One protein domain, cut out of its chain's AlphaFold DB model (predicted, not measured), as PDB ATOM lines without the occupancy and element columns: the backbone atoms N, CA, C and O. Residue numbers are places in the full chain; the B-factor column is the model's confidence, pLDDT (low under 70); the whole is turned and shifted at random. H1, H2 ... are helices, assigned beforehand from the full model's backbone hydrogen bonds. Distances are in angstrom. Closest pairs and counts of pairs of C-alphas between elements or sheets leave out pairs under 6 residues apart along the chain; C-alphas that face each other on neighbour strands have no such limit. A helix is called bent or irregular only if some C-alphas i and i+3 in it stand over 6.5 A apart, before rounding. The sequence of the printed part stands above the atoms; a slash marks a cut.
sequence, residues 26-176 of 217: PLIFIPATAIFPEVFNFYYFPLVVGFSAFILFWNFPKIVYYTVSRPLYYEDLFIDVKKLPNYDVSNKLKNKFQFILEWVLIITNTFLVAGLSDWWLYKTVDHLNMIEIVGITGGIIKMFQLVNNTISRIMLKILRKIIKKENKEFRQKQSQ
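AT A GLANCE: This is residues 26 to 176 of the 217 residues of an uncharacterized protein of viral metagenome (UniProt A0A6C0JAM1). Two long helices, H5 and H6, form a slender helical hairpin, and a shorter helical hairpin, H1 and H2, packs through H2 on residues 106 to 118 of H5. Residues 168 to 176 of H6 stick out and lengthen the rod, while short H3 touches H5 and tiny H4 touches no helix. The printed part has 151 residues with six named helices, H1 to H6, and no named strand: all helix. It is loose, with a radius of gyration of the C-alphas of 20.7 A and spans of 71 by 32 by 20 A.

HOW THE PARTS SIT: H1, residues 26 to 35, touches H2, residues 44 to 59, at a shallow tilt of 23 degrees, opposite ways; their closest C-alphas, of Ile 28 and Ser 52, are 4.7 A apart. H1 is irregular, with C-alphas 28 and 31 7.3 A apart. H2 touches the hub H5, residues 91 to 126, at a shallow tilt of 27 degrees, opposite ways, closest at C-alphas Gly 50 and Ala 114, 4.3 A. H3, residues 61 to 67, touches residues 102 to 109 of H5 at a steep tilt of 63 degrees, closest at C-alphas Val 64 and Ile 106, 6.5 A. H6, residues 130 to 176, touches H5 at a shallow tilt of 17 degrees, opposite ways, closest at C-alphas Leu 116 and Thr 137, 7.1 A. Every O i to N i+4 pair is within hydrogen-bond range in H2, H3 and H6, against 31 of 32 in H5 and 0 of 6 in H1, where 6 of 7 O i to N i+3 pairs are; H4, residues 75 to 78, is too short for an i+4 pair.

IN THESE COORDINATES: H1 begins at C-alpha 26 (-1.165, -29.450, 38.029) and is 17.1 A long; H2 is 22.6 A, H3 10.4 A and H4 5.5 A. H5 is 53.1 A long, and H6, 68.5 A, ends at C-alpha 176 (-47.507, -25.666, 3.905).

THE WHOLE: The C-alphas farthest apart, of His 127 and Gln 176, are 73.1 A apart. The printed part has no cut, and the link from H4 to H5 is long. Confidence is under 70 at residue 62, residues 64 to 95 and residues 126 to 128.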
ATOM      1  N   PRO A  26      -1.918 -29.412  36.774       77.31
ATOM      2  CA  PRO A  26      -1.165 -29.450  38.029       77.31
ATOM      3  C   PRO A  26      -2.049 -29.573  39.281       77.31
ATOM      4  O   PRO A  26      -1.620 -30.144  40.278       77.31
ATOM      5  N   LEU A  27      -3.300 -29.100  39.227       77.00
ATOM      6  CA  LEU A  27      -4.239 -29.149  40.352       77.00
ATOM      7  C   LEU A  27      -4.799 -30.560  40.617       77.00
ATOM      8  O   LEU A  27      -5.438 -30.783  41.643       77.00
ATOM      9  N   ILE A  28      -4.520 -31.548  39.760       78.88
ATOM     10  CA  ILE A  28      -4.850 -32.952  40.055       78.88
ATOM     11  C   ILE A  28      -4.055 -33.454  41.271       78.88
ATOM     12  O   ILE A  28      -4.528 -34.318  42.003       78.88
ATOM     13  N   PHE A  29      -2.879 -32.875  41.534       79.62
ATOM     14  CA  PHE A  29      -2.023 -33.250  42.660       79.62
ATOM     15  C   PHE A  29      -2.380 -32.550  43.979       79.62
ATOM     16  O   PHE A  29      -1.748 -32.854  44.986       79.62
ATOM     17  N   ILE A  30      -3.394 -31.670  44.026       82.06
ATOM     18  CA  ILE A  30      -3.820 -31.021  45.287       82.06
ATOM     19  C   ILE A  30      -4.137 -32.042  46.393       82.06
ATOM     20  O   ILE A  30      -3.742 -31.785  47.520       82.06
ATOM     21  N   PRO A  31      -4.732 -33.225  46.149       81.62
ATOM     22  CA  PRO A  31      -4.941 -34.212  47.206       81.62
ATOM     23  C   PRO A  31      -3.655 -34.661  47.919       81.62
ATOM     24  O   PRO A  31      -3.742 -35.165  49.031       81.62
ATOM     25  N   ALA A  32      -2.461 -34.440  47.350       80.50
ATOM     26  CA  ALA A  32      -1.193 -34.671  48.046       80.50
ATOM     27  C   ALA A  32      -1.005 -33.752  49.269       80.50
ATOM     28  O   ALA A  32      -0.266 -34.100  50.187       80.50
ATOM     29  N   THR A  33      -1.705 -32.615  49.341       80.75
ATOM     30  CA  THR A  33      -1.718 -31.770  50.543       80.75
ATOM     31  C   THR A  33      -2.434 -32.436  51.718       80.75
ATOM     32  O   THR A  33      -2.294 -31.961  52.839       80.75
ATOM     33  N   ALA A  34      -3.143 -33.554  51.509       76.44
ATOM     34  CA  ALA A  34      -3.734 -34.358  52.581       76.44
ATOM     35  C   ALA A  34      -2.692 -35.034  53.497       76.44
ATOM     36  O   ALA A  34      -3.068 -35.611  54.511       76.44
ATOM     37  N   ILE A  35      -1.394 -34.946  53.172       77.88
ATOM     38  CA  ILE A  35      -0.300 -35.309  54.090       77.88
ATOM     39  C   ILE A  35      -0.281 -34.370  55.309       77.88
ATOM     40  O   ILE A  35       0.145 -34.768  56.391       77.88
ATOM     41  N   PHE A  36      -0.761 -33.130  55.156       83.25
ATOM     42  CA  PHE A  36      -0.863 -32.189  56.262       83.25
ATOM     43  C   PHE A  36      -2.165 -32.412  57.052       83.25
ATOM     44  O   PHE A  36      -3.248 -32.439  56.457       83.25
ATOM     45  N   PRO A  37      -2.094 -32.502  58.392       78.38
ATOM     46  CA  PRO A  37      -3.258 -32.770  59.243       78.38
ATOM     47  C   PRO A  37      -4.320 -31.661  59.184       78.38
ATOM     48  O   PRO A  37      -5.494 -31.913  59.425       78.38
ATOM     49  N   GLU A  38      -3.941 -30.441  58.798       78.00
ATOM     50  CA  GLU A  38      -4.861 -29.311  58.593       78.00
ATOM     51  C   GLU A  38      -5.855 -29.563  57.447       78.00
ATOM     52  O   GLU A  38      -7.004 -29.116  57.493       78.00
ATOM     53  N   VAL A  39      -5.432 -30.312  56.425       76.50
ATOM     54  CA  VAL A  39      -6.251 -30.636  55.249       76.50
ATOM     55  C   VAL A  39      -6.978 -31.973  55.426       76.50
ATOM     56  O   VAL A  39      -8.039 -32.175  54.833       76.50
ATOM     57  N   PHE A  40      -6.458 -32.864  56.272       80.06
ATOM     58  CA  PHE A  40      -7.050 -34.163  56.610       80.06
ATOM     59  C   PHE A  40      -8.219 -34.024  57.604       80.06
ATOM     60  O   PHE A  40      -8.201 -34.543  58.715       80.06
ATOM     61  N   ASN A  41      -9.247 -33.281  57.201       83.00
ATOM     62  CA  ASN A  41     -10.453 -33.015  57.980       83.00
ATOM     63  C   ASN A  41     -11.704 -33.348  57.159       83.00
ATOM     64  O   ASN A  41     -11.696 -33.184  55.939       83.00
ATOM     65  N   PHE A  42     -12.801 -33.717  57.832       83.62
ATOM     66  CA  PHE A  42     -14.087 -34.079  57.203       83.62
ATOM     67  C   PHE A  42     -14.650 -33.015  56.254       83.62
ATOM     68  O   PHE A  42     -15.354 -33.329  55.305       83.62
ATOM     69  N   TYR A  43     -14.304 -31.746  56.463       83.31
ATOM     70  CA  TYR A  43     -14.739 -30.662  55.583       83.31
ATOM     71  C   TYR A  43     -13.809 -30.471  54.380       83.31
ATOM     72  O   TYR A  43     -14.263 -30.412  53.239       83.31
ATOM     73  N   TYR A  44     -12.500 -30.365  54.616       84.06
ATOM     74  CA  TYR A  44     -11.542 -29.974  53.580       84.06
ATOM     75  C   TYR A  44     -11.130 -31.134  52.677       84.06
ATOM     76  O   TYR A  44     -10.999 -30.942  51.467       84.06
ATOM     77  N   PHE A  45     -10.972 -32.339  53.227       84.69
ATOM     78  CA  PHE A  45     -10.494 -33.492  52.474       84.69
ATOM     79  C   PHE A  45     -11.444 -33.876  51.324       84.69
ATOM     80  O   PHE A  45     -10.980 -33.931  50.180       84.69
ATOM     81  N   PRO A  46     -12.769 -34.017  51.536       87.50
ATOM     82  CA  PRO A  46     -13.683 -34.370  50.450       87.50
ATOM     83  C   PRO A  46     -13.834 -33.273  49.400       87.50
ATOM     84  O   PRO A  46     -14.013 -33.566  48.218       87.50
ATOM     85  N   LEU A  47     -13.723 -32.006  49.807       87.12
ATOM     86  CA  LEU A  47     -13.765 -30.869  48.889       87.12
ATOM     87  C   LEU A  47     -12.523 -30.823  47.996       87.12
ATOM     88  O   LEU A  47     -12.649 -30.646  46.785       87.12
ATOM     89  N   VAL A  48     -11.335 -31.023  48.567       87.88
ATOM     90  CA  VAL A  48     -10.070 -31.051  47.823       87.88
ATOM     91  C   VAL A  48     -10.024 -32.238  46.860       87.88
ATOM     92  O   VAL A  48      -9.703 -32.072  45.678       87.88
ATOM     93  N   VAL A  49     -10.382 -33.430  47.342       87.31
ATOM     94  CA  VAL A  49     -10.420 -34.651  46.529       87.31
ATOM     95  C   VAL A  49     -11.495 -34.546  45.446       87.31
ATOM     96  O   VAL A  49     -11.223 -34.857  44.285       87.31
ATOM     97  N   GLY A  50     -12.676 -34.026  45.781       89.06
ATOM     98  CA  GLY A  50     -13.749 -33.757  44.827       89.06
ATOM     99  C   GLY A  50     -13.344 -32.749  43.750       89.06
ATOM    100  O   GLY A  50     -13.563 -32.995  42.567       89.06
ATOM    101  N   PHE A  51     -12.696 -31.643  44.117       88.75
ATOM    102  CA  PHE A  51     -12.249 -30.636  43.153       88.75
ATOM    103  C   PHE A  51     -11.151 -31.167  42.219       88.75
ATOM    104  O   PHE A  51     -11.202 -30.940  41.009       88.75
ATOM    105  N   SER A  52     -10.200 -31.943  42.744       87.56
ATOM    106  CA  SER A  52      -9.201 -32.632  41.918       87.56
ATOM    107  C   SER A  52      -9.849 -33.651  40.970       87.56
ATOM    108  O   SER A  52      -9.544 -33.666  39.773       87.56
ATOM    109  N   ALA A  53     -10.809 -34.440  41.464       86.75
ATOM    110  CA  ALA A  53     -11.564 -35.388  40.649       86.75
ATOM    111  C   ALA A  53     -12.356 -34.684  39.536       86.75
ATOM    112  O   ALA A  53     -12.329 -35.134  38.392       86.75
ATOM    113  N   PHE A  54     -12.981 -33.540  39.831       89.44
ATOM    114  CA  PHE A  54     -13.653 -32.713  38.831       89.44
ATOM    115  C   PHE A  54     -12.692 -32.287  37.721       89.44
ATOM    116  O   PHE A  54     -12.994 -32.479  36.545       89.44
ATOM    117  N   ILE A  55     -11.515 -31.762  38.075       86.25
ATOM    118  CA  ILE A  55     -10.491 -31.350  37.103       86.25
ATOM    119  C   ILE A  55     -10.026 -32.544  36.264       86.25
ATOM    120  O   ILE A  55      -9.892 -32.419  35.042       86.25
ATOM    121  N   LEU A  56      -9.818 -33.704  36.888       84.88
ATOM    122  CA  LEU A  56      -9.414 -34.929  36.206       84.88
ATOM    123  C   LEU A  56     -10.478 -35.381  35.201       84.88
ATOM    124  O   LEU A  56     -10.161 -35.609  34.035       84.88
ATOM    125  N   PHE A  57     -11.740 -35.454  35.613       84.75
ATOM    126  CA  PHE A  57     -12.855 -35.854  34.754       84.75
ATOM    127  C   PHE A  57     -13.147 -34.832  33.652       84.75
ATOM    128  O   PHE A  57     -13.488 -35.213  32.534       84.75
ATOM    129  N   TRP A  58     -12.931 -33.549  33.933       82.81
ATOM    130  CA  TRP A  58     -13.040 -32.463  32.967       82.81
ATOM    131  C   TRP A  58     -11.963 -32.525  31.873       82.81
ATOM    132  O   TRP A  58     -12.243 -32.290  30.695       82.81
ATOM    133  N   ASN A  59     -10.725 -32.863  32.248       81.00
ATOM    134  CA  ASN A  59      -9.604 -33.021  31.316       81.00
ATOM    135  C   ASN A  59      -9.669 -34.353  30.552       81.00
ATOM    136  O   ASN A  59      -9.292 -34.412  29.376       81.00
ATOM    137  N   PHE A  60     -10.155 -35.413  31.208       80.00
ATOM    138  CA  PHE A  60     -10.202 -36.780  30.686       80.00
ATOM    139  C   PHE A  60     -11.603 -37.417  30.791       80.00
ATOM    140  O   PHE A  60     -11.778 -38.428  31.477       80.00
ATOM    141  N   PRO A  61     -12.595 -36.922  30.027       71.69
ATOM    142  CA  PRO A  61     -13.965 -37.447  30.054       71.69
ATOM    143  C   PRO A  61     -14.046 -38.944  29.725       71.69
ATOM    144  O   PRO A  61     -14.911 -39.655  30.228       71.69
ATOM    145  N   LYS A  62     -13.097 -39.462  28.926       69.44
ATOM    146  CA  LYS A  62     -12.986 -40.893  28.588       69.44
ATOM    147  C   LYS A  62     -12.910 -41.805  29.817       69.44
ATOM    148  O   LYS A  62     -13.486 -42.884  29.775       69.44
ATOM    149  N   ILE A  63     -12.251 -41.386  30.901       71.38
ATOM    150  CA  ILE A  63     -12.156 -42.180  32.143       71.38
ATOM    151  C   ILE A  63     -13.554 -42.399  32.727       71.38
ATOM    152  O   ILE A  63     -13.928 -43.509  33.099       71.38
ATOM    153  N   VAL A  64     -14.353 -41.337  32.720       67.81
ATOM    154  CA  VAL A  64     -15.728 -41.334  33.212       67.81
ATOM    155  C   VAL A  64     -16.615 -42.246  32.364       67.81
ATOM    156  O   VAL A  64     -17.418 -43.012  32.894       67.81
ATOM    157  N   TYR A  65     -16.420 -42.237  31.045       65.88
ATOM    158  CA  TYR A  65     -17.136 -43.138  30.143       65.88
ATOM    159  C   TYR A  65     -16.861 -44.620  30.419       65.88
ATOM    160  O   TYR A  65     -17.786 -45.416  30.309       65.88
ATOM    161  N   TYR A  66     -15.641 -44.997  30.818       65.12
ATOM    162  CA  TYR A  66     -15.333 -46.389  31.173       65.12
ATOM    163  C   TYR A  66     -15.990 -46.836  32.485       65.12
ATOM    164  O   TYR A  66     -16.352 -48.003  32.618       65.12
ATOM    165  N   THR A  67     -16.165 -45.927  33.450       64.06
ATOM    166  CA  THR A  67     -16.792 -46.260  34.746       64.06
ATOM    167  C   THR A  67     -18.287 -46.553  34.646       64.06
ATOM    168  O   THR A  67     -18.835 -47.317  35.444       64.06
ATOM    169  N   VAL A  68     -18.954 -45.988  33.641       58.38
ATOM    170  CA  VAL A  68     -20.321 -46.358  33.293       58.38
ATOM    171  C   VAL A  68     -20.221 -47.582  32.392       58.38
ATOM    172  O   VAL A  68     -20.035 -47.458  31.190       58.38
ATOM    173  N   SER A  69     -20.274 -48.771  32.992       50.66
ATOM    174  CA  SER A  69     -20.307 -50.066  32.305       50.66
ATOM    175  C   SER A  69     -21.181 -49.989  31.047       50.66
ATOM    176  O   SER A  69     -22.387 -49.814  31.172       50.66
ATOM    177  N   ARG A  70     -20.537 -50.040  29.863       50.38
ATOM    178  CA  ARG A  70     -21.098 -49.758  28.523       50.38
ATOM    179  C   ARG A  70     -22.253 -48.748  28.568       50.38
ATOM    180  O   ARG A  70     -23.411 -49.161  28.679       50.38
ATOM    181  N   PRO A  71     -21.995 -47.436  28.441       47.84
ATOM    182  CA  PRO A  71     -23.098 -46.511  28.355       47.84
ATOM    183  C   PRO A  71     -23.888 -46.885  27.101       47.84
ATOM    184  O   PRO A  71     -23.343 -46.972  26.004       47.84
ATOM    185  N   LEU A  72     -25.180 -47.102  27.314       49.38
ATOM    186  CA  LEU A  72     -26.302 -47.278  26.388       49.38
ATOM    187  C   LEU A  72     -26.392 -46.177  25.279       49.38
ATOM    188  O   LEU A  72     -27.471 -45.856  24.792       49.38
ATOM    189  N   TYR A  73     -25.299 -45.482  24.938       54.62
ATOM    190  CA  TYR A  73     -25.256 -44.163  24.293       54.62
ATOM    191  C   TYR A  73     -24.260 -44.106  23.146       54.62
ATOM    192  O   TYR A  73     -23.359 -43.279  23.125       54.62
ATOM    193  N   TYR A  74     -24.456 -44.975  22.170       46.28
ATOM    194  CA  TYR A  74     -24.203 -44.709  20.752       46.28
ATOM    195  C   TYR A  74     -24.784 -45.890  19.982       46.28
ATOM    196  O   TYR A  74     -25.626 -45.725  19.106       46.28
ATOM    197  N   GLU A  75     -24.441 -47.089  20.450       46.91
ATOM    198  CA  GLU A  75     -24.959 -48.361  19.964       46.91
ATOM    199  C   GLU A  75     -26.481 -48.445  20.154       46.91
ATOM    200  O   GLU A  75     -27.190 -48.554  19.166       46.91
ATOM    201  N   ASP A  76     -27.045 -48.227  21.346       51.75
ATOM    202  CA  ASP A  76     -28.516 -48.287  21.513       51.75
ATOM    203  C   ASP A  76     -29.280 -47.085  20.929       51.75
ATOM    204  O   ASP A  76     -30.496 -47.147  20.721       51.75
ATOM    205  N   LEU A  77     -28.588 -45.978  20.639       53.88
ATOM    206  CA  LEU A  77     -29.188 -44.819  19.972       53.88
ATOM    207  C   LEU A  77     -29.377 -45.056  18.462       53.88
ATOM    208  O   LEU A  77     -30.265 -44.439  17.873       53.88
ATOM    209  N   PHE A  78     -28.555 -45.925  17.853       46.94
ATOM    210  CA  PHE A  78     -28.479 -46.124  16.396       46.94
ATOM    211  C   PHE A  78     -28.660 -47.576  15.914       46.94
ATOM    212  O   PHE A  78     -29.044 -47.764  14.765       46.94
ATOM    213  N   ILE A  79     -28.430 -48.594  16.748       44.72
ATOM    214  CA  ILE A  79     -28.491 -50.024  16.379       44.72
ATOM    215  C   ILE A  79     -29.880 -50.622  16.625       44.72
ATOM    216  O   ILE A  79     -30.265 -51.577  15.950       44.72
ATOM    217  N   ASP A  80     -30.719 -50.003  17.463       46.97
ATOM    218  CA  ASP A  80     -32.133 -50.383  17.575       46.97
ATOM    219  C   ASP A  80     -32.963 -49.782  16.413       46.97
ATOM    220  O   ASP A  80     -34.033 -49.195  16.599       46.97
ATOM    221  N   VAL A  81     -32.466 -49.950  15.178       46.62
ATOM    222  CA  VAL A  81     -33.132 -49.617  13.900       46.62
ATOM    223  C   VAL A  81     -34.522 -50.267  13.832       46.62
ATOM    224  O   VAL A  81     -35.447 -49.734  13.223       46.62
ATOM    225  N   LYS A  82     -34.701 -51.394  14.536       44.31
ATOM    226  CA  LYS A  82     -35.976 -52.109  14.676       44.31
ATOM    227  C   LYS A  82     -36.982 -51.417  15.611       44.31
ATOM    228  O   LYS A  82     -38.179 -51.609  15.422       44.31
ATOM    229  N   LYS A  83     -36.552 -50.608  16.593       47.59
ATOM    230  CA  LYS A  83     -37.461 -49.853  17.490       47.59
ATOM    231  C   LYS A  83     -37.732 -48.416  17.044       47.59
ATOM    232  O   LYS A  83     -38.704 -47.820  17.509       47.59
ATOM    233  N   LEU A  84     -36.898 -47.846  16.178       47.66
ATOM    234  CA  LEU A  84     -37.072 -46.500  15.626       47.66
ATOM    235  C   LEU A  84     -36.768 -46.537  14.121       47.66
ATOM    236  O   LEU A  84     -35.636 -46.257  13.726       47.66
ATOM    237  N   PRO A  85     -37.752 -46.890  13.274       35.59
ATOM    238  CA  PRO A  85     -37.530 -46.950  11.839       35.59
ATOM    239  C   PRO A  85     -37.223 -45.538  11.326       35.59
ATOM    240  O   PRO A  85     -38.001 -44.612  11.560       35.59
ATOM    241  N   ASN A  86     -36.085 -45.388  10.644       41.06
ATOM    242  CA  ASN A  86     -35.691 -44.203   9.875       41.06
ATOM    243  C   ASN A  86     -35.855 -42.858  10.596       41.06
ATOM    244  O   ASN A  86     -36.717 -42.044  10.258       41.06
ATOM    245  N   TYR A  87     -34.970 -42.581  11.552       53.34
ATOM    246  CA  TYR A  87     -34.745 -41.208  11.991       53.34
ATOM    247  C   TYR A  87     -33.371 -40.723  11.562       53.34
ATOM    248  O   TYR A  87     -32.358 -41.053  12.175       53.34
ATOM    249  N   ASP A  88     -33.359 -39.897  10.522       54.12
ATOM    250  CA  ASP A  88     -32.190 -39.126  10.123       54.12
ATOM    251  C   ASP A  88     -32.010 -37.964  11.118       54.12
ATOM    252  O   ASP A  88     -32.488 -36.843  10.936       54.12
ATOM    253  N   VAL A  89     -31.460 -38.286  12.292       59.47
ATOM    254  CA  VAL A  89     -31.247 -37.310  13.366       59.47
ATOM    255  C   VAL A  89     -30.091 -36.403  12.974       59.47
ATOM    256  O   VAL A  89     -28.976 -36.877  12.750       59.47
ATOM    257  N   SER A  90     -30.325 -35.090  12.970       64.88
ATOM    258  CA  SER A  90     -29.281 -34.122  12.634       64.88
ATOM    259  C   SER A  90     -28.050 -34.266  13.547       64.88
ATOM    260  O   SER A  90     -28.163 -34.341  14.775       64.88
ATOM    261  N   ASN A  91     -26.844 -34.258  12.965       67.31
ATOM    262  CA  ASN A  91     -25.584 -34.358  13.723       67.31
ATOM    263  C   ASN A  91     -25.439 -33.253  14.786       67.31
ATOM    264  O   ASN A  91     -24.844 -33.466  15.839       67.31
ATOM    265  N   LYS A  92     -26.055 -32.085  14.560       68.62
ATOM    266  CA  LYS A  92     -26.100 -30.990  15.540       68.62
ATOM    267  C   LYS A  92     -26.821 -31.396  16.826       68.62
ATOM    268  O   LYS A  92     -26.363 -31.044  17.911       68.62
ATOM    269  N   LEU A  93     -27.934 -32.123  16.714       69.25
ATOM    270  CA  LEU A  93     -28.688 -32.587  17.873       69.25
ATOM    271  C   LEU A  93     -27.876 -33.635  18.640       69.25
ATOM    272  O   LEU A  93     -27.707 -33.499  19.849       69.25
ATOM    273  N   LYS A  94     -27.280 -34.598  17.928       68.38
ATOM    274  CA  LYS A  94     -26.405 -35.626  18.520       68.38
ATOM    275  C   LYS A  94     -25.289 -35.005  19.365       68.38
ATOM    276  O   LYS A  94     -25.142 -35.363  20.529       68.38
ATOM    277  N   ASN A  95     -24.591 -34.005  18.824       69.31
ATOM    278  CA  ASN A  95     -23.490 -33.338  19.523       69.31
ATOM    279  C   ASN A  95     -23.948 -32.602  20.791       69.31
ATOM    280  O   ASN A  95     -23.268 -32.657  21.814       69.31
ATOM    281  N   LYS A  96     -25.115 -31.939  20.762       71.44
ATOM    282  CA  LYS A  96     -25.680 -31.281  21.955       71.44
ATOM    283  C   LYS A  96     -26.000 -32.286  23.058       71.44
ATOM    284  O   LYS A  96     -25.705 -32.034  24.221       71.44
ATOM    285  N   PHE A  97     -26.587 -33.424  22.696       70.75
ATOM    286  CA  PHE A  97     -26.911 -34.476  23.657       70.75
ATOM    287  C   PHE A  97     -25.670 -35.157  24.221       70.75
ATOM    288  O   PHE A  97     -25.617 -35.388  25.425       70.75
ATOM    289  N   GLN A  98     -24.671 -35.427  23.380       72.69
ATOM    290  CA  GLN A  98     -23.392 -35.967  23.825       72.69
ATOM    291  C   GLN A  98     -22.745 -35.051  24.864       72.69
ATOM    292  O   GLN A  98     -22.356 -35.523  25.924       72.69
ATOM    293  N   PHE A  99     -22.724 -33.744  24.599       76.25
ATOM    294  CA  PHE A  99     -22.189 -32.758  25.531       76.25
ATOM    295  C   PHE A  99     -22.942 -32.747  26.870       76.25
ATOM    296  O   PHE A  99     -22.318 -32.754  27.923       76.25
ATOM    297  N   ILE A 100     -24.280 -32.771  26.853       76.81
ATOM    298  CA  ILE A 100     -25.086 -32.807  28.087       76.81
ATOM    299  C   ILE A 100     -24.805 -34.085  28.886       76.81
ATOM    300  O   ILE A 100     -24.600 -34.017  30.096       76.81
ATOM    301  N   LEU A 101     -24.782 -35.239  28.215       75.12
ATOM    302  CA  LEU A 101     -24.489 -36.527  28.842       75.12
ATOM    303  C   LEU A 101     -23.096 -36.519  29.484       75.12
ATOM    304  O   LEU A 101     -22.952 -36.916  30.636       75.12
ATOM    305  N   GLU A 102     -22.089 -36.045  28.751       77.56
ATOM    306  CA  GLU A 102     -20.702 -35.934  29.211       77.56
ATOM    307  C   GLU A 102     -20.609 -35.121  30.505       77.56
ATOM    308  O   GLU A 102     -20.047 -35.584  31.495       77.56
ATOM    309  N   TRP A 103     -21.245 -33.949  30.538       81.94
ATOM    310  CA  TRP A 103     -21.296 -33.101  31.727       81.94
ATOM    311  C   TRP A 103     -21.990 -33.754  32.914       81.94
ATOM    312  O   TRP A 103     -21.489 -33.670  34.034       81.94
ATOM    313  N   VAL A 104     -23.126 -34.414  32.682       80.31
ATOM    314  CA  VAL A 104     -23.838 -35.144  33.736       80.31
ATOM    315  C   VAL A 104     -22.934 -36.215  34.334       80.31
ATOM    316  O   VAL A 104     -22.824 -36.290  35.553       80.31
ATOM    317  N   LEU A 105     -22.259 -37.003  33.492       79.12
ATOM    318  CA  LEU A 105     -21.343 -38.049  33.943       79.12
ATOM    319  C   LEU A 105     -20.167 -37.476  34.739       79.12
ATOM    320  O   LEU A 105     -19.791 -38.050  35.760       79.12
ATOM    321  N   ILE A 106     -19.579 -36.366  34.285       84.31
ATOM    322  CA  ILE A 106     -18.479 -35.695  34.990       84.31
ATOM    323  C   ILE A 106     -18.940 -35.255  36.382       84.31
ATOM    324  O   ILE A 106     -18.268 -35.542  37.373       84.31
ATOM    325  N   ILE A 107     -20.102 -34.606  36.472       85.12
ATOM    326  CA  ILE A 107     -20.652 -34.116  37.739       85.12
ATOM    327  C   ILE A 107     -20.958 -35.285  38.682       85.12
ATOM    328  O   ILE A 107     -20.531 -35.267  39.835       85.12
ATOM    329  N   THR A 108     -21.648 -36.327  38.214       83.69
ATOM    330  CA  THR A 108     -22.032 -37.451  39.082       83.69
ATOM    331  C   THR A 108     -20.828 -38.247  39.576       83.69
ATOM    332  O   THR A 108     -20.793 -38.614  40.749       83.69
ATOM    333  N   ASN A 109     -19.813 -38.470  38.737       83.56
ATOM    334  CA  ASN A 109     -18.591 -39.157  39.167       83.56
ATOM    335  C   ASN A 109     -17.732 -38.298  40.098       83.56
ATOM    336  O   ASN A 109     -17.113 -38.833  41.014       83.56
ATOM    337  N   THR A 110     -17.745 -36.974  39.931       88.94
ATOM    338  CA  THR A 110     -17.119 -36.052  40.891       88.94
ATOM    339  C   THR A 110     -17.739 -36.210  42.280       88.94
ATOM    340  O   THR A 110     -17.017 -36.390  43.257       88.94
ATOM    341  N   PHE A 111     -19.074 -36.210  42.370       87.62
ATOM    342  CA  PHE A 111     -19.775 -36.427  43.638       87.62
ATOM    343  C   PHE A 111     -19.513 -37.814  44.231       87.62
ATOM    344  O   PHE A 111     -19.374 -37.930  45.446       87.62
ATOM    345  N   LEU A 112     -19.404 -38.856  43.398       86.38
ATOM    346  CA  LEU A 112     -19.034 -40.198  43.853       86.38
ATOM    347  C   LEU A 112     -17.648 -40.199  44.496       86.38
ATOM    348  O   LEU A 112     -17.497 -40.722  45.594       86.38
ATOM    349  N   VAL A 113     -16.649 -39.599  43.848       87.12
ATOM    350  CA  VAL A 113     -15.283 -39.567  44.388       87.12
ATOM    351  C   VAL A 113     -15.214 -38.731  45.667       87.12
ATOM    352  O   VAL A 113     -14.586 -39.164  46.631       87.12
ATOM    353  N   ALA A 114     -15.919 -37.598  45.725       89.38
ATOM    354  CA  ALA A 114     -16.024 -36.791  46.939       89.38
ATOM    355  C   ALA A 114     -16.677 -37.576  48.095       89.38
ATOM    356  O   ALA A 114     -16.101 -37.671  49.177       89.38
ATOM    357  N   GLY A 115     -17.826 -38.217  47.858       86.50
ATOM    358  CA  GLY A 115     -18.513 -39.017  48.878       86.50
ATOM    359  C   GLY A 115     -17.708 -40.238  49.332       86.50
ATOM    360  O   GLY A 115     -17.675 -40.550  50.519       86.50
ATOM    361  N   LEU A 116     -17.002 -40.901  48.410       85.69
ATOM    362  CA  LEU A 116     -16.088 -41.991  48.754       85.69
ATOM    363  C   LEU A 116     -14.916 -41.501  49.601       85.69
ATOM    364  O   LEU A 116     -14.521 -42.203  50.524       85.69
ATOM    365  N   SER A 117     -14.373 -40.317  49.316       86.12
ATOM    366  CA  SER A 117     -13.265 -39.762  50.096       86.12
ATOM    367  C   SER A 117     -13.675 -39.374  51.518       86.12
ATOM    368  O   SER A 117     -12.942 -39.681  52.453       86.12
ATOM    369  N   ASP A 118     -14.868 -38.802  51.703       86.50
ATOM    370  CA  ASP A 118     -15.426 -38.505  53.029       86.50
ATOM    371  C   ASP A 118     -15.647 -39.781  53.847       86.50
ATOM    372  O   ASP A 118     -15.235 -39.905  55.000       86.50
ATOM    373  N   TRP A 119     -16.215 -40.799  53.202       82.44
ATOM    374  CA  TRP A 119     -16.442 -42.083  53.848       82.44
ATOM    375  C   TRP A 119     -15.137 -42.819  54.183       82.44
ATOM    376  O   TRP A 119     -15.012 -43.431  55.246       82.44
ATOM    377  N   TRP A 120     -14.147 -42.752  53.290       80.25
ATOM    378  CA  TRP A 120     -12.831 -43.337  53.531       80.25
ATOM    379  C   TRP A 120     -12.160 -42.675  54.734       80.25
ATOM    380  O   TRP A 120     -11.671 -43.385  55.610       80.25
ATOM    381  N   LEU A 121     -12.246 -41.344  54.830       81.94
ATOM    382  CA  LEU A 121     -11.766 -40.581  55.979       81.94
ATOM    383  C   LEU A 121     -12.437 -41.046  57.280       81.94
ATOM    384  O   LEU A 121     -11.738 -41.384  58.236       81.94
ATOM    385  N   TYR A 122     -13.769 -41.164  57.285       82.62
ATOM    386  CA  TYR A 122     -14.538 -41.667  58.429       82.62
ATOM    387  C   TYR A 122     -14.044 -43.038  58.906       82.62
ATOM    388  O   TYR A 122     -13.808 -43.244  60.096       82.62
ATOM    389  N   LYS A 123     -13.826 -43.979  57.982       76.50
ATOM    390  CA  LYS A 123     -13.388 -45.333  58.345       76.50
ATOM    391  C   LYS A 123     -11.921 -45.445  58.735       76.50
ATOM    392  O   LYS A 123     -11.597 -46.315  59.540       76.50
ATOM    393  N   THR A 124     -11.047 -44.600  58.195       73.38
ATOM    394  CA  THR A 124      -9.626 -44.591  58.583       73.38
ATOM    395  C   THR A 124      -9.390 -44.101  60.011       73.38
ATOM    396  O   THR A 124      -8.349 -44.424  60.575       73.38
ATOM    397  N   VAL A 125     -10.341 -43.364  60.599       72.94
ATOM    398  CA  VAL A 125     -10.239 -42.837  61.970       72.94
ATOM    399  C   VAL A 125     -10.573 -43.893  63.028       72.94
ATOM    400  O   VAL A 125      -9.863 -43.968  64.025       72.94
ATOM    401  N   ASP A 126     -11.604 -44.718  62.811       66.69
ATOM    402  CA  ASP A 126     -12.027 -45.712  63.804       66.69
ATOM    403  C   ASP A 126     -11.202 -47.006  63.708       66.69
ATOM    404  O   ASP A 126     -10.363 -47.230  64.567       66.69
ATOM    405  N   HIS A 127     -11.364 -47.850  62.673       69.44
ATOM    406  CA  HIS A 127     -10.587 -49.092  62.472       69.44
ATOM    407  C   HIS A 127     -10.677 -49.583  61.007       69.44
ATOM    408  O   HIS A 127     -11.750 -49.563  60.394       69.44
ATOM    409  N   LEU A 128      -9.573 -50.105  60.449       67.12
ATOM    410  CA  LEU A 128      -9.504 -50.611  59.066       67.12
ATOM    411  C   LEU A 128     -10.062 -52.041  58.934       67.12
ATOM    412  O   LEU A 128      -9.318 -53.016  59.024       67.12
ATOM    413  N   ASN A 129     -11.359 -52.179  58.642       80.75
ATOM    414  CA  ASN A 129     -11.926 -53.450  58.177       80.75
ATOM    415  C   ASN A 129     -12.078 -53.445  56.645       80.75
ATOM    416  O   ASN A 129     -13.039 -52.903  56.097       80.75
ATOM    417  N   MET A 130     -11.118 -54.051  55.939       79.50
ATOM    418  CA  MET A 130     -11.051 -54.035  54.466       79.50
ATOM    419  C   MET A 130     -12.300 -54.624  53.793       79.50
ATOM    420  O   MET A 130     -12.688 -54.167  52.719       79.50
ATOM    421  N   ILE A 131     -12.961 -55.602  54.425       83.12
ATOM    422  CA  ILE A 131     -14.183 -56.222  53.888       83.12
ATOM    423  C   ILE A 131     -15.360 -55.239  53.938       83.12
ATOM    424  O   ILE A 131     -16.099 -55.119  52.961       83.12
ATOM    425  N   GLU A 132     -15.507 -54.492  55.034       78.75
ATOM    426  CA  GLU A 132     -16.533 -53.446  55.153       78.75
ATOM    427  C   GLU A 132     -16.286 -52.312  54.159       78.75
ATOM    428  O   GLU A 132     -17.228 -51.844  53.520       78.75
ATOM    429  N   ILE A 133     -15.017 -51.923  53.975       80.75
ATOM    430  CA  ILE A 133     -14.608 -50.934  52.972       80.75
ATOM    431  C   ILE A 133     -15.039 -51.384  51.588       80.75
ATOM    432  O   ILE A 133     -15.822 -50.690  50.945       80.75
ATOM    433  N   VAL A 134     -14.608 -52.557  51.134       82.44
ATOM    434  CA  VAL A 134     -14.950 -53.032  49.788       82.44
ATOM    435  C   VAL A 134     -16.465 -53.216  49.624       82.44
ATOM    436  O   VAL A 134     -17.010 -52.828  48.589       82.44
ATOM    437  N   GLY A 135     -17.161 -53.736  50.640       80.75
ATOM    438  CA  GLY A 135     -18.610 -53.950  50.606       80.75
ATOM    439  C   GLY A 135     -19.412 -52.653  50.467       80.75
ATOM    440  O   GLY A 135     -20.280 -52.546  49.597       80.75
ATOM    441  N   ILE A 136     -19.092 -51.643  51.277       75.56
ATOM    442  CA  ILE A 136     -19.785 -50.347  51.260       75.56
ATOM    443  C   ILE A 136     -19.399 -49.549  50.011       75.56
ATOM    444  O   ILE A 136     -20.283 -49.028  49.327       75.56
ATOM    445  N   THR A 137     -18.115 -49.539  49.637       82.31
ATOM    446  CA  THR A 137     -17.633 -48.898  48.399       82.31
ATOM    447  C   THR A 137     -18.331 -49.496  47.175       82.31
ATOM    448  O   THR A 137     -18.839 -48.764  46.324       82.31
ATOM    449  N   GLY A 138     -18.436 -50.828  47.104       80.31
ATOM    450  CA  GLY A 138     -19.156 -51.527  46.038       80.31
ATOM    451  C   GLY A 138     -20.651 -51.195  46.008       80.31
ATOM    452  O   GLY A 138     -21.211 -50.981  44.930       80.31
ATOM    453  N   GLY A 139     -21.294 -51.091  47.175       79.12
ATOM    454  CA  GLY A 139     -22.690 -50.660  47.303       79.12
ATOM    455  C   GLY A 139     -22.924 -49.240  46.781       79.12
ATOM    456  O   GLY A 139     -23.834 -49.021  45.977       79.12
ATOM    457  N   ILE A 140     -22.062 -48.294  47.164       77.94
ATOM    458  CA  ILE A 140     -22.099 -46.903  46.695       77.94
ATOM    459  C   ILE A 140     -21.917 -46.856  45.174       77.94
ATOM    460  O   ILE A 140     -22.762 -46.292  44.478       77.94
ATOM    461  N   ILE A 141     -20.888 -47.518  44.635       81.56
ATOM    462  CA  ILE A 141     -20.647 -47.585  43.184       81.56
ATOM    463  C   ILE A 141     -21.882 -48.131  42.452       81.56
ATOM    464  O   ILE A 141     -22.303 -47.561  41.442       81.56
ATOM    465  N   LYS A 142     -22.513 -49.190  42.972       79.44
ATOM    466  CA  LYS A 142     -23.718 -49.782  42.374       79.44
ATOM    467  C   LYS A 142     -24.918 -48.828  42.396       79.44
ATOM    468  O   LYS A 142     -25.643 -48.739  41.404       79.44
ATOM    469  N   MET A 143     -25.115 -48.083  43.484       76.69
ATOM    470  CA  MET A 143     -26.158 -47.050  43.568       76.69
ATOM    471  C   MET A 143     -25.911 -45.915  42.570       76.69
ATOM    472  O   MET A 143     -26.834 -45.482  41.880       76.69
ATOM    473  N   PHE A 144     -24.663 -45.485  42.405       75.25
ATOM    474  CA  PHE A 144     -24.307 -44.483  41.399       75.25
ATOM    475  C   PHE A 144     -24.494 -44.985  39.967       75.25
ATOM    476  O   PHE A 144     -25.017 -44.250  39.127       75.25
ATOM    477  N   GLN A 145     -24.148 -46.243  39.677       76.00
ATOM    478  CA  GLN A 145     -24.447 -46.862  38.382       76.00
ATOM    479  C   GLN A 145     -25.956 -46.868  38.102       76.00
ATOM    480  O   GLN A 145     -26.374 -46.555  36.986       76.00
ATOM    481  N   LEU A 146     -26.788 -47.156  39.109       78.38
ATOM    482  CA  LEU A 146     -28.247 -47.096  38.985       78.38
ATOM    483  C   LEU A 146     -28.740 -45.674  38.663       78.38
ATOM    484  O   LEU A 146     -29.574 -45.503  37.766       78.38
ATOM    485  N   VAL A 147     -28.216 -44.656  39.351       76.81
ATOM    486  CA  VAL A 147     -28.560 -43.244  39.107       76.81
ATOM    487  C   VAL A 147     -28.129 -42.814  37.704       76.81
ATOM    488  O   VAL A 147     -28.959 -42.320  36.938       76.81
ATOM    489  N   ASN A 148     -26.878 -43.079  37.318       74.88
ATOM    490  CA  ASN A 148     -26.349 -42.751  35.991       74.88
ATOM    491  C   ASN A 148     -27.153 -43.434  34.873       74.88
ATOM    492  O   ASN A 148     -27.499 -42.789  33.879       74.88
ATOM    493  N   ASN A 149     -27.540 -44.698  35.065       73.88
ATOM    494  CA  ASN A 149     -28.401 -45.432  34.134       73.88
ATOM    495  C   ASN A 149     -29.834 -44.880  34.082       73.88
ATOM    496  O   ASN A 149     -30.480 -44.903  33.030       73.88
ATOM    497  N   THR A 150     -30.347 -44.346  35.187       75.44
ATOM    498  CA  THR A 150     -31.674 -43.720  35.228       75.44
ATOM    499  C   THR A 150     -31.678 -42.381  34.495       75.44
ATOM    500  O   THR A 150     -32.550 -42.157  33.648       75.44
ATOM    501  N   ILE A 151     -30.686 -41.521  34.748       73.88
ATOM    502  CA  ILE A 151     -30.546 -40.222  34.069       73.88
ATOM    503  C   ILE A 151     -30.400 -40.426  32.566       73.88
ATOM    504  O   ILE A 151     -31.115 -39.818  31.769       73.88
ATOM    505  N   SER A 152     -29.545 -41.368  32.196       70.31
ATOM    506  CA  SER A 152     -29.426 -41.906  30.853       70.31
ATOM    507  C   SER A 152     -30.807 -42.213  30.242       70.31
ATOM    508  O   SER A 152     -31.196 -41.624  29.220       70.31
ATOM    509  N   ARG A 153     -31.599 -43.110  30.844       72.50
ATOM    510  CA  ARG A 153     -32.921 -43.488  30.304       72.50
ATOM    511  C   ARG A 153     -33.855 -42.287  30.139       72.50
ATOM    512  O   ARG A 153     -34.589 -42.215  29.150       72.50
ATOM    513  N   ILE A 154     -33.839 -41.349  31.084       73.81
ATOM    514  CA  ILE A 154     -34.613 -40.103  31.000       73.81
ATOM    515  C   ILE A 154     -34.145 -39.271  29.801       73.81
ATOM    516  O   ILE A 154     -34.978 -38.823  29.008       73.81
ATOM    517  N   MET A 155     -32.835 -39.137  29.604       70.12
ATOM    518  CA  MET A 155     -32.258 -38.408  28.478       70.12
ATOM    519  C   MET A 155     -32.691 -38.998  27.129       70.12
ATOM    520  O   MET A 155     -33.062 -38.247  26.229       70.12
ATOM    521  N   LEU A 156     -32.759 -40.329  26.999       70.31
ATOM    522  CA  LEU A 156     -33.290 -40.977  25.787       70.31
ATOM    523  C   LEU A 156     -34.753 -40.636  25.535       70.31
ATOM    524  O   LEU A 156     -35.149 -40.397  24.392       70.31
ATOM    525  N   LYS A 157     -35.574 -40.609  26.589       71.00
ATOM    526  CA  LYS A 157     -36.984 -40.224  26.464       71.00
ATOM    527  C   LYS A 157     -37.113 -38.775  25.994       71.00
ATOM    528  O   LYS A 157     -37.955 -38.496  25.140       71.00
ATOM    529  N   ILE A 158     -36.282 -37.873  26.518       74.38
ATOM    530  CA  ILE A 158     -36.243 -36.467  26.096       74.38
ATOM    531  C   ILE A 158     -35.810 -36.369  24.632       74.38
ATOM    532  O   ILE A 158     -36.513 -35.747  23.840       74.38
ATOM    533  N   LEU A 159     -34.727 -37.048  24.247       73.00
ATOM    534  CA  LEU A 159     -34.242 -37.089  22.869       73.00
ATOM    535  C   LEU A 159     -35.340 -37.545  21.904       73.00
ATOM    536  O   LEU A 159     -35.644 -36.834  20.950       73.00
ATOM    537  N   ARG A 160     -36.010 -38.668  22.194       72.62
ATOM    538  CA  ARG A 160     -37.132 -39.165  21.378       72.62
ATOM    539  C   ARG A 160     -38.266 -38.144  21.265       72.62
ATOM    540  O   ARG A 160     -38.858 -38.015  20.195       72.62
ATOM    541  N   LYS A 161     -38.580 -37.411  22.339       76.69
ATOM    542  CA  LYS A 161     -39.608 -36.355  22.316       76.69
ATOM    543  C   LYS A 161     -39.200 -35.169  21.439       76.69
ATOM    544  O   LYS A 161     -40.029 -34.718  20.652       76.69
ATOM    545  N   ILE A 162     -37.962 -34.686  21.554       76.06
ATOM    546  CA  ILE A 162     -37.458 -33.561  20.748       76.06
ATOM    547  C   ILE A 162     -37.452 -33.937  19.269       76.06
ATOM    548  O   ILE A 162     -38.026 -33.233  18.447       76.06
ATOM    549  N   ILE A 163     -36.909 -35.109  18.961       71.62
ATOM    550  CA  ILE A 163     -36.883 -35.690  17.624       71.62
ATOM    551  C   ILE A 163     -38.304 -35.789  17.026       71.62
ATOM    552  O   ILE A 163     -38.559 -35.325  15.914       71.62
ATOM    553  N   LYS A 164     -39.273 -36.316  17.792       78.12
ATOM    554  CA  LYS A 164     -40.684 -36.401  17.367       78.12
ATOM    555  C   LYS A 164     -41.300 -35.030  17.091       78.12
ATOM    556  O   LYS A 164     -42.134 -34.914  16.189       78.12
ATOM    557  N   LYS A 165     -40.915 -34.013  17.865       80.88
ATOM    558  CA  LYS A 165     -41.360 -32.632  17.677       80.88
ATOM    559  C   LYS A 165     -40.781 -32.042  16.388       80.88
ATOM    560  O   LYS A 165     -41.561 -31.570  15.565       80.88
ATOM    561  N   GLU A 166     -39.473 -32.167  16.162       77.38
ATOM    562  CA  GLU A 166     -38.806 -31.669  14.948       77.38
ATOM    563  C   GLU A 166     -39.397 -32.286  13.672       77.38
ATOM    564  O   GLU A 166     -39.739 -31.558  12.741       77.38
ATOM    565  N   ASN A 167     -39.640 -33.600  13.631       78.00
ATOM    566  CA  ASN A 167     -40.272 -34.215  12.453       78.00
ATOM    567  C   ASN A 167     -41.728 -33.798  12.245       78.00
ATOM    568  O   ASN A 167     -42.222 -33.846  11.114       78.00
ATOM    569  N   LYS A 168     -42.458 -33.455  13.312       83.31
ATOM    570  CA  LYS A 168     -43.822 -32.932  13.174       83.31
ATOM    571  C   LYS A 168     -43.781 -31.539  12.547       83.31
ATOM    572  O   LYS A 168     -44.514 -31.295  11.593       83.31
ATOM    573  N   GLU A 169     -42.886 -30.680  13.026       85.38
ATOM    574  CA  GLU A 169     -42.672 -29.334  12.482       85.38
ATOM    575  C   GLU A 169     -42.173 -29.379  11.030       85.38
ATOM    576  O   GLU A 169     -42.671 -28.642  10.179       85.38
ATOM    577  N   PHE A 170     -41.245 -30.285  10.712       81.94
ATOM    578  CA  PHE A 170     -40.743 -30.469   9.350       81.94
ATOM    579  C   PHE A 170     -41.854 -30.895   8.384       81.94
ATOM    580  O   PHE A 170     -42.000 -30.305   7.312       81.94
ATOM    581  N   ARG A 171     -42.690 -31.866   8.782       80.50
ATOM    582  CA  ARG A 171     -43.848 -32.292   7.979       80.50
ATOM    583  C   ARG A 171     -44.857 -31.165   7.776       80.50
ATOM    584  O   ARG A 171     -45.318 -30.980   6.658       80.50
ATOM    585  N   GLN A 172     -45.150 -30.380   8.813       86.75
ATOM    586  CA  GLN A 172     -46.050 -29.229   8.698       86.75
ATOM    587  C   GLN A 172     -45.519 -28.179   7.716       86.75
ATOM    588  O   GLN A 172     -46.271 -27.729   6.853       86.75
ATOM    589  N   LYS A 173     -44.223 -27.848   7.789       87.56
ATOM    590  CA  LYS A 173     -43.581 -26.917   6.847       87.56
ATOM    591  C   LYS A 173     -43.613 -27.433   5.410       87.56
ATOM    592  O   LYS A 173     -43.876 -26.656   4.498       87.56
ATOM    593  N   GLN A 174     -43.375 -28.726   5.188       84.00
ATOM    594  CA  GLN A 174     -43.495 -29.311   3.850       84.00
ATOM    595  C   GLN A 174     -44.935 -29.261   3.330       84.00
ATOM    596  O   GLN A 174     -45.155 -28.846   2.197       84.00
ATOM    597  N   SER A 175     -45.923 -29.610   4.159       84.56
ATOM    598  CA  SER A 175     -47.333 -29.515   3.771       84.56
ATOM    599  C   SER A 175     -47.764 -28.078   3.465       84.56
ATOM    600  O   SER A 175     -48.542 -27.877   2.539       84.56
ATOM    601  N   GLN A 176     -47.260 -27.082   4.201       89.75
ATOM    602  CA  GLN A 176     -47.507 -25.666   3.905       89.75
ATOM    603  C   GLN A 176     -46.898 -25.257   2.563       89.75
ATOM    604  O   GLN A 176     -47.622 -24.744   1.719       89.75
TER     605      GLN A 176